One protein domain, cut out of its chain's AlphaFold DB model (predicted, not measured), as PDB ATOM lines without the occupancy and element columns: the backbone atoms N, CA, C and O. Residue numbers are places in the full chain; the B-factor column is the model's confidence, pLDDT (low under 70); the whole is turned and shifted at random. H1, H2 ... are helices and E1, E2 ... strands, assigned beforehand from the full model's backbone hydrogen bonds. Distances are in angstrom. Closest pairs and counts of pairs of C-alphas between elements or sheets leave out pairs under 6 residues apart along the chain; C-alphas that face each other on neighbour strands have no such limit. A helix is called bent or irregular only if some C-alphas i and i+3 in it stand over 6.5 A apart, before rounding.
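What this domain is: This is residues 105 to 174 of the 426 residues of an uncharacterized protein of Botrytis hyacinthi (UniProt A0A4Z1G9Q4). A long helix, H2, folds back on itself as a V of two arms, H2a and H2b, with the short helix H1 packed on H2a and a tiny strand hairpin, E1 and E2, near H1 and H2a. The far end of H2b, with residues 167 to 174, sticks out. The printed part has 70 residues, in the order E1, E2, H1, H2; the sheet E1 - E2 is antiparallel and the class is mostly helix. The whole is compact, with a radius of gyration of the C-alphas of 12.3 A and spans of 35 by 29 by 17 A.

Where its parts are: E1, residues 105 to 107, begins at C-alpha 105 (24.390, 29.201, 3.554). E2 is residues 113 to 115. H1, residues 116 to 125, 14.8 A long, is irregular: C-alphas 117 and 120 are 7.5 A apart. H2, residues 131 to 172, was assigned as one helix by its hydrogen bonds but is bent: C-alphas 147 and 150 are 9.4 A apart. Its arms are H2a, residues 131 to 147, 24.5 A, and H2b, residues 150 to 172, 32.5 A, ending at C-alpha 172 (-0.798, 48.738, 0.136). H2b is irregular, with C-alphas 151 and 154 8.5 A apart, and has a kink of 36 degrees near residue 157.

How they stand to each other: E1 and E2 form an antiparallel hairpin at 148 degrees, with N 106 and O 114 2.8 A apart, within hydrogen-bond range. H1 and H2a form a helical hairpin: they touch, closest at the C-alphas of Phe 116 and Ala 141, 5.9 A, at a shallow tilt of 23 degrees, opposite ways. Residues 138 to 145 of H2a touch residues 152 to 159 of H2b, closest at the C-alphas of Thr 145 and Ala 156, 6.4 A, at a shallow tilt of 31 degrees, opposite ways. H1 and H2b are close but not clearly touching, with the C-alphas of Thr 117 and Phe 155 7.1 A apart. E1 and H2b are apart. Every O i to N i+4 pair is within hydrogen-bond range in H2a, against 4 of 6 in H1 and 17 of 19 in H2b.

The domain as a whole: The two farthest C-alphas, of Phe 151 and Met 174, are 35.9 A apart. The printed part has no cut, and its three links are tight. Mean pLDDT of the printed part is 73.9; residues 149 to 151 and 161 to 174 are under 70.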
ATOM      1  N   VAL A 105      24.362  28.607   4.889       79.38
ATOM      2  CA  VAL A 105      24.390  29.201   3.554       79.38
ATOM      3  C   VAL A 105      23.079  28.961   2.813       79.38
ATOM      4  O   VAL A 105      22.473  27.896   2.900       79.38
ATOM      5  N   ILE A 106      22.664  29.969   2.054       81.12
ATOM      6  CA  ILE A 106      21.520  29.941   1.149       81.12
ATOM      7  C   ILE A 106      22.058  29.883  -0.282       81.12
ATOM      8  O   ILE A 106      22.831  30.747  -0.701       81.12
ATOM      9  N   SER A 107      21.616  28.885  -1.046       83.62
ATOM     10  CA  SER A 107      21.892  28.805  -2.482       83.62
ATOM     11  C   SER A 107      21.044  29.818  -3.253       83.62
ATOM     12  O   SER A 107      19.812  29.874  -3.125       83.62
ATOM     13  N   LEU A 108      21.714  30.616  -4.073       79.69
ATOM     14  CA  LEU A 108      21.132  31.613  -4.954       79.69
ATOM     15  C   LEU A 108      20.679  30.992  -6.275       79.69
ATOM     16  O   LEU A 108      21.154  29.944  -6.703       79.69
ATOM     17  N   HIS A 109      19.784  31.695  -6.967       70.50
ATOM     18  CA  HIS A 109      19.342  31.343  -8.319       70.50
ATOM     19  C   HIS A 109      20.477  31.351  -9.369       70.50
ATOM     20  O   HIS A 109      20.332  30.738 -10.421       70.50
ATOM     21  N   THR A 110      21.607  32.007  -9.073       76.69
ATOM     22  CA  THR A 110      22.847  31.996  -9.869       76.69
ATOM     23  C   THR A 110      23.684  30.723  -9.681       76.69
ATOM     24  O   THR A 110      24.659  30.529 -10.400       76.69
ATOM     25  N   GLY A 111      23.334  29.859  -8.719       79.69
ATOM     26  CA  GLY A 111      24.139  28.704  -8.302       79.69
ATOM     27  C   GLY A 111      25.215  29.029  -7.257       79.69
ATOM     28  O   GLY A 111      25.822  28.116  -6.705       79.69
ATOM     29  N   GLU A 112      25.427  30.308  -6.947       83.81
ATOM     30  CA  GLU A 112      26.319  30.760  -5.875       83.81
ATOM     31  C   GLU A 112      25.705  30.500  -4.491       83.81
ATOM     32  O   GLU A 112      24.483  30.445  -4.334       83.81
ATOM     33  N   THR A 113      26.539  30.383  -3.459       85.44
ATOM     34  CA  THR A 113      26.106  30.251  -2.062       85.44
ATOM     35  C   THR A 113      26.554  31.463  -1.251       85.44
ATOM     36  O   THR A 113      27.715  31.860  -1.298       85.44
ATOM     37  N   ILE A 114      25.630  32.051  -0.488       85.94
ATOM     38  CA  ILE A 114      25.903  33.161   0.443       85.94
ATOM     39  C   ILE A 114      25.555  32.743   1.864       85.94
ATOM     40  O   ILE A 114      24.664  31.912   2.040       85.94
ATOM     41  N   ALA A 115      26.202  33.305   2.887       85.56
ATOM     42  CA  ALA A 115      25.757  33.067   4.258       85.56
ATOM     43  C   ALA A 115      24.352  33.660   4.458       85.56
ATOM     44  O   ALA A 115      24.039  34.728   3.926       85.56
ATOM     45  N   PHE A 116      23.485  32.989   5.222       82.12
ATOM     46  CA  PHE A 116      22.106  33.469   5.407       82.12
ATOM     47  C   PHE A 116      22.044  34.824   6.126       82.12
ATOM     48  O   PHE A 116      21.111  35.597   5.919       82.12
ATOM     49  N   THR A 117      23.075  35.139   6.913       83.25
ATOM     50  CA  THR A 117      23.300  36.436   7.563       83.25
ATOM     51  C   THR A 117      23.437  37.592   6.579       83.25
ATOM     52  O   THR A 117      23.021  38.713   6.878       83.25
ATOM     53  N   ASP A 118      23.958  37.303   5.388       88.00
ATOM     54  CA  ASP A 118      24.382  38.288   4.392       88.00
ATOM     55  C   ASP A 118      23.269  38.536   3.357       88.00
ATOM     56  O   ASP A 118      23.414  39.326   2.425       88.00
ATOM     57  N   ILE A 119      22.111  37.886   3.533       87.00
ATOM     58  CA  ILE A 119      20.964  37.952   2.623       87.00
ATOM     59  C   ILE A 119      20.480  39.392   2.374       87.00
ATOM     60  O   ILE A 119      20.080  39.739   1.264       87.00
ATOM     61  N   PHE A 120      20.559  40.263   3.386       82.19
ATOM     62  CA  PHE A 120      20.169  41.669   3.255       82.19
ATOM     63  C   PHE A 120      21.175  42.488   2.443       82.19
ATOM     64  O   PHE A 120      20.758  43.361   1.681       82.19
ATOM     65  N   ASP A 121      22.466  42.179   2.559       87.19
ATOM     66  CA  ASP A 121      23.519  42.823   1.773       87.19
ATOM     67  C   ASP A 121      23.464  42.335   0.319       87.19
ATOM     68  O   ASP A 121      23.572  43.133  -0.615       87.19
ATOM     69  N   TYR A 122      23.139  41.055   0.108       86.00
ATOM     70  CA  TYR A 122      22.824  40.502  -1.208       86.00
ATOM     71  C   TYR A 122      21.629  41.205  -1.878       86.00
ATOM     72  O   TYR A 122      21.724  41.574  -3.051       86.00
ATOM     73  N   PHE A 123      20.529  41.466  -1.159       85.06
ATOM     74  CA  PHE A 123      19.406  42.247  -1.704       85.06
ATOM     75  C   PHE A 123      19.756  43.717  -1.954       85.06
ATOM     76  O   PHE A 123      19.237  44.310  -2.900       85.06
ATOM     77  N   ALA A 124      20.627  44.316  -1.135       81.88
ATOM     78  CA  ALA A 124      21.104  45.678  -1.354       81.88
ATOM     79  C   ALA A 124      21.975  45.784  -2.619       81.88
ATOM     80  O   ALA A 124      21.860  46.762  -3.356       81.88
ATOM     81  N   ALA A 125      22.794  44.764  -2.894       87.69
ATOM     82  CA  ALA A 125      23.598  44.658  -4.109       87.69
ATOM     83  C   ALA A 125      22.770  44.321  -5.367       87.69
ATOM     84  O   ALA A 125      23.158  44.701  -6.469       87.69
ATOM     85  N   ASN A 126      21.624  43.644  -5.216       85.06
ATOM     86  CA  ASN A 126      20.811  43.131  -6.326       85.06
ATOM     87  C   ASN A 126      19.353  43.651  -6.287       85.06
ATOM     88  O   ASN A 126      18.413  42.862  -6.136       85.06
ATOM     89  N   PRO A 127      19.117  44.969  -6.447       79.19
ATOM     90  CA  PRO A 127      17.783  45.569  -6.324       79.19
ATOM     91  C   PRO A 127      16.781  45.114  -7.400       79.19
ATOM     92  O   PRO A 127      15.573  45.218  -7.179       79.19
ATOM     93  N   GLU A 128      17.265  44.598  -8.534       82.69
ATOM     94  CA  GLU A 128      16.454  44.095  -9.657       82.69
ATOM     95  C   GLU A 128      15.896  42.674  -9.434       82.69
ATOM     96  O   GLU A 128      15.114  42.180 -10.247       82.69
ATOM     97  N   LEU A 129      16.262  41.999  -8.334       80.94
ATOM     98  CA  LEU A 129      15.760  40.659  -8.009       80.94
ATOM     99  C   LEU A 129      14.221  40.619  -7.978       80.94
ATOM    100  O   LEU A 129      13.610  41.434  -7.277       80.94
ATOM    101  N   PRO A 130      13.568  39.630  -8.621       80.94
ATOM    102  CA  PRO A 130      12.125  39.459  -8.520       80.94
ATOM    103  C   PRO A 130      11.679  39.330  -7.060       80.94
ATOM    104  O   PRO A 130      12.210  38.521  -6.301       80.94
ATOM    105  N   LYS A 131      10.660  40.100  -6.657       74.00
ATOM    106  CA  LYS A 131      10.185  40.149  -5.258       74.00
ATOM    107  C   LYS A 131       9.810  38.784  -4.678       74.00
ATOM    108  O   LYS A 131       9.974  38.571  -3.486       74.00
ATOM    109  N   GLN A 132       9.318  37.876  -5.520       72.06
ATOM    110  CA  GLN A 132       8.974  36.510  -5.131       72.06
ATOM    111  C   GLN A 132      10.216  35.713  -4.695       72.06
ATOM    112  O   GLN A 132      10.169  35.043  -3.672       72.06
ATOM    113  N   VAL A 133      11.344  35.880  -5.397       78.88
ATOM    114  CA  VAL A 133      12.641  35.292  -5.016       78.88
ATOM    115  C   VAL A 133      13.161  35.930  -3.723       78.88
ATOM    116  O   VAL A 133      13.677  35.226  -2.862       78.88
ATOM    117  N   GLN A 134      12.988  37.245  -3.535       79.31
ATOM    118  CA  GLN A 134      13.372  37.908  -2.278       79.31
ATOM    119  C   GLN A 134      12.589  37.353  -1.071       79.31
ATOM    120  O   GLN A 134      13.188  37.069  -0.036       79.31
ATOM    121  N   ALA A 135      11.273  37.154  -1.219       74.88
ATOM    122  CA  ALA A 135      10.416  36.585  -0.176       74.88
ATOM    123  C   ALA A 135      10.782  35.126   0.151       74.88
ATOM    124  O   ALA A 135      11.009  34.803   1.313       74.88
ATOM    125  N   GLU A 136      10.944  34.270  -0.864       81.38
ATOM    126  CA  GLU A 136      11.331  32.856  -0.709       81.38
ATOM    127  C   GLU A 136      12.647  32.695   0.078       81.38
ATOM    128  O   GLU A 136      12.747  31.889   1.006       81.38
ATOM    129  N   LYS A 137      13.662  33.506  -0.250       81.88
ATOM    130  CA  LYS A 137      14.963  33.474   0.438       81.88
ATOM    131  C   LYS A 137      14.862  34.008   1.874       81.88
ATOM    132  O   LYS A 137      15.594  33.543   2.745       81.88
ATOM    133  N   ILE A 138      13.936  34.927   2.153       82.06
ATOM    134  CA  ILE A 138      13.669  35.417   3.513       82.06
ATOM    135  C   ILE A 138      12.886  34.413   4.357       82.06
ATOM    136  O   ILE A 138      13.188  34.278   5.541       82.06
ATOM    137  N   ASP A 139      11.952  33.658   3.780       80.50
ATOM    138  CA  ASP A 139      11.301  32.552   4.488       80.50
ATOM    139  C   ASP A 139      12.316  31.452   4.850       80.50
ATOM    140  O   ASP A 139      12.330  30.992   5.993       80.50
ATOM    141  N   MET A 140      13.266  31.125   3.962       80.94
ATOM    142  CA  MET A 140      14.429  30.290   4.319       80.94
ATOM    143  C   MET A 140      15.243  30.879   5.482       80.94
ATOM    144  O   MET A 140      15.536  30.173   6.451       80.94
ATOM    145  N   ALA A 141      15.568  32.175   5.428       80.19
ATOM    146  CA  ALA A 141      16.315  32.841   6.492       80.19
ATOM    147  C   ALA A 141      15.563  32.833   7.839       80.19
ATOM    148  O   ALA A 141      16.201  32.674   8.878       80.19
ATOM    149  N   LYS A 142      14.221  32.928   7.860       81.69
ATOM    150  CA  LYS A 142      13.410  32.762   9.088       81.69
ATOM    151  C   LYS A 142      13.586  31.385   9.696       81.69
ATOM    152  O   LYS A 142      13.843  31.294  10.895       81.69
ATOM    153  N   VAL A 143      13.446  30.332   8.886       81.44
ATOM    154  CA  VAL A 143      13.551  28.946   9.361       81.44
ATOM    155  C   VAL A 143      14.939  28.700   9.955       81.44
ATOM    156  O   VAL A 143      15.034  28.226  11.086       81.44
ATOM    157  N   GLN A 144      16.004  29.121   9.267       78.94
ATOM    158  CA  GLN A 144      17.376  28.999   9.774       78.94
ATOM    159  C   GLN A 144      17.622  29.846  11.034       78.94
ATOM    160  O   GLN A 144      18.255  29.375  11.979       78.94
ATOM    161  N   THR A 145      17.065  31.058  11.120       78.19
ATOM    162  CA  THR A 145      17.157  31.902  12.329       78.19
ATOM    163  C   THR A 145      16.451  31.256  13.523       78.19
ATOM    164  O   THR A 145      17.019  31.192  14.609       78.19
ATOM    165  N   ALA A 146      15.240  30.728  13.324       77.88
ATOM    166  CA  ALA A 146      14.478  30.048  14.370       77.88
ATOM    167  C   ALA A 146      15.179  28.769  14.865       77.88
ATOM    168  O   ALA A 146      15.145  28.474  16.057       77.88
ATOM    169  N   GLN A 147      15.859  28.046  13.969       80.44
ATOM    170  CA  GLN A 147      16.687  26.883  14.307       80.44
ATOM    171  C   GLN A 147      18.003  27.262  15.015       80.44
ATOM    172  O   GLN A 147      18.512  26.473  15.807       80.44
ATOM    173  N   SER A 148      18.534  28.467  14.777       73.50
ATOM    174  CA  SER A 148      19.800  28.953  15.364       73.50
ATOM    175  C   SER A 148      19.682  29.441  16.817       73.50
ATOM    176  O   SER A 148      20.695  29.625  17.492       73.50
ATOM    177  N   GLY A 149      18.461  29.656  17.316       68.25
ATOM    178  CA  GLY A 149      18.210  30.112  18.686       68.25
ATOM    179  C   GLY A 149      18.629  31.565  18.964       68.25
ATOM    180  O   GLY A 149      18.795  32.381  18.059       68.25
ATOM    181  N   THR A 150      18.803  31.899  20.246       61.28
ATOM    182  CA  THR A 150      18.987  33.280  20.751       61.28
ATOM    183  C   THR A 150      20.322  33.943  20.392       61.28
ATOM    184  O   THR A 150      20.548  35.100  20.728       61.28
ATOM    185  N   PHE A 151      21.231  33.252  19.700       66.06
ATOM    186  CA  PHE A 151      22.492  33.857  19.244       66.06
ATOM    187  C   PHE A 151      22.310  34.814  18.050       66.06
ATOM    188  O   PHE A 151      23.265  35.473  17.646       66.06
ATOM    189  N   MET A 152      21.095  34.891  17.492       74.88
ATOM    190  CA  MET A 152      20.772  35.614  16.259       74.88
ATOM    191  C   MET A 152      19.701  36.707  16.437       74.88
ATOM    192  O   MET A 152      19.102  37.134  15.449       74.88
ATOM    193  N   ASP A 153      19.462  37.189  17.661       74.81
ATOM    194  CA  ASP A 153      18.382  38.143  17.986       74.81
ATOM    195  C   ASP A 153      18.382  39.411  17.100       74.81
ATOM    196  O   ASP A 153      17.330  39.821  16.599       74.81
ATOM    197  N   ASP A 154      19.553  39.992  16.810       76.06
ATOM    198  CA  ASP A 154      19.689  41.154  15.912       76.06
ATOM    199  C   ASP A 154      19.286  40.840  14.460       76.06
ATOM    200  O   ASP A 154      18.720  41.681  13.754       76.06
ATOM    201  N   PHE A 155      19.563  39.622  13.990       75.50
ATOM    202  CA  PHE A 155      19.176  39.179  12.654       75.50
ATOM    203  C   PHE A 155      17.683  38.824  12.605       75.50
ATOM    204  O   PHE A 155      16.984  39.245  11.683       75.50
ATOM    205  N   ALA A 156      17.155  38.173  13.647       74.12
ATOM    206  CA  ALA A 156      15.723  37.942  13.824       74.12
ATOM    207  C   ALA A 156      14.930  39.262  13.820       74.12
ATOM    208  O   ALA A 156      13.873  39.355  13.192       74.12
ATOM    209  N   ALA A 157      15.465  40.318  14.443       75.94
ATOM    210  CA  ALA A 157      14.889  41.657  14.401       75.94
ATOM    211  C   ALA A 157      14.878  42.253  12.978       75.94
ATOM    212  O   ALA A 157      13.861  42.822  12.572       75.94
ATOM    213  N   LYS A 158      15.957  42.089  12.192       72.50
ATOM    214  CA  LYS A 158      16.012  42.514  10.774       72.50
ATOM    215  C   LYS A 158      14.993  41.766   9.907       72.50
ATOM    216  O   LYS A 158      14.285  42.400   9.127       72.50
ATOM    217  N   VAL A 159      14.872  40.450  10.078       76.44
ATOM    218  CA  VAL A 159      13.899  39.602   9.365       76.44
ATOM    219  C   VAL A 159      12.461  40.003   9.707       76.44
ATOM    220  O   VAL A 159      11.670  40.285   8.813       76.44
ATOM    221  N   ASN A 160      12.141  40.173  10.991       72.50
ATOM    222  CA  ASN A 160      10.828  40.643  11.451       72.50
ATOM    223  C   ASN A 160      10.502  42.070  10.943       72.50
ATOM    224  O   ASN A 160       9.360  42.382  10.597       72.50
ATOM    225  N   ALA A 161      11.507  42.947  10.842       67.12
ATOM    226  CA  ALA A 161      11.352  44.273  10.244       67.12
ATOM    227  C   ALA A 161      11.106  44.218   8.723       67.12
ATOM    228  O   ALA A 161      10.351  45.045   8.202       67.12
ATOM    229  N   TYR A 162      11.702  43.252   8.013       67.94
ATOM    230  CA  TYR A 162      11.382  43.000   6.609       67.94
ATOM    231  C   TYR A 162       9.958  42.460   6.452       67.94
ATOM    232  O   TYR A 162       9.217  42.984   5.626       67.94
ATOM    233  N   ASP A 163       9.532  41.500   7.272       66.38
ATOM    234  CA  ASP A 163       8.181  40.928   7.198       66.38
ATOM    235  C   ASP A 163       7.102  41.991   7.359       66.38
ATOM    236  O   ASP A 163       6.227  42.122   6.508       66.38
ATOM    237  N   LYS A 164       7.226  42.854   8.371       61.38
ATOM    238  CA  LYS A 164       6.323  44.001   8.565       61.38
ATOM    239  C   LYS A 164       6.311  44.956   7.369       61.38
ATOM    240  O   LYS A 164       5.290  45.574   7.075       61.38
ATOM    241  N   LYS A 165       7.440  45.096   6.669       53.44
ATOM    242  CA  LYS A 165       7.563  45.901   5.445       53.44
ATOM    243  C   LYS A 165       6.924  45.194   4.242       53.44
ATOM    244  O   LYS A 165       6.349  45.869   3.392       53.44
ATOM    245  N   GLU A 166       6.981  43.868   4.165       58.91
ATOM    246  CA  GLU A 166       6.321  43.082   3.122       58.91
ATOM    247  C   GLU A 166       4.804  42.985   3.340       58.91
ATOM    248  O   GLU A 166       4.043  43.185   2.395       58.91
ATOM    249  N   GLU A 167       4.344  42.793   4.578       55.56
ATOM    250  CA  GLU A 167       2.935  42.915   4.961       55.56
ATOM    251  C   GLU A 167       2.397  44.313   4.650       55.56
ATOM    252  O   GLU A 167       1.326  44.436   4.059       55.56
ATOM    253  N   LEU A 168       3.167  45.371   4.936       45.16
ATOM    254  CA  LEU A 168       2.837  46.732   4.507       45.16
ATOM    255  C   LEU A 168       2.675  46.811   2.980       45.16
ATOM    256  O   LEU A 168       1.690  47.372   2.510       45.16
ATOM    257  N   TYR A 169       3.569  46.212   2.185       44.78
ATOM    258  CA  TYR A 169       3.405  46.160   0.723       44.78
ATOM    259  C   TYR A 169       2.188  45.341   0.266       44.78
ATOM    260  O   TYR A 169       1.515  45.753  -0.679       44.78
ATOM    261  N   LYS A 170       1.889  44.215   0.925       47.81
ATOM    262  CA  LYS A 170       0.695  43.394   0.669       47.81
ATOM    263  C   LYS A 170      -0.576  44.199   0.957       47.81
ATOM    264  O   LYS A 170      -1.461  44.247   0.112       47.81
ATOM    265  N   CYS A 171      -0.634  44.917   2.078       44.75
ATOM    266  CA  CYS A 171      -1.766  45.768   2.438       44.75
ATOM    267  C   CYS A 171      -1.888  47.037   1.570       44.75
ATOM    268  O   CYS A 171      -3.001  47.483   1.301       44.75
ATOM    269  N   LEU A 172      -0.779  47.604   1.076       39.88
ATOM    270  CA  LEU A 172      -0.798  48.738   0.136       39.88
ATOM    271  C   LEU A 172      -1.356  48.373  -1.251       39.88
ATOM    272  O   LEU A 172      -1.875  49.260  -1.929       39.88
ATOM    273  N   ASN A 173      -1.233  47.106  -1.661       40.16
ATOM    274  CA  ASN A 173      -1.705  46.570  -2.946       40.16
ATOM    275  C   ASN A 173      -2.999  45.740  -2.824       40.16
ATOM    276  O   ASN A 173      -3.413  45.111  -3.793       40.16
ATOM    277  N   MET A 174      -3.600  45.709  -1.636       45.28
ATOM    278  CA  MET A 174      -4.765  44.893  -1.309       45.28
ATOM    279  C   MET A 174      -5.998  45.372  -2.078       45.28
ATOM    280  O   MET A 174      -6.261  46.579  -2.114       45.28
TER     281      MET A 174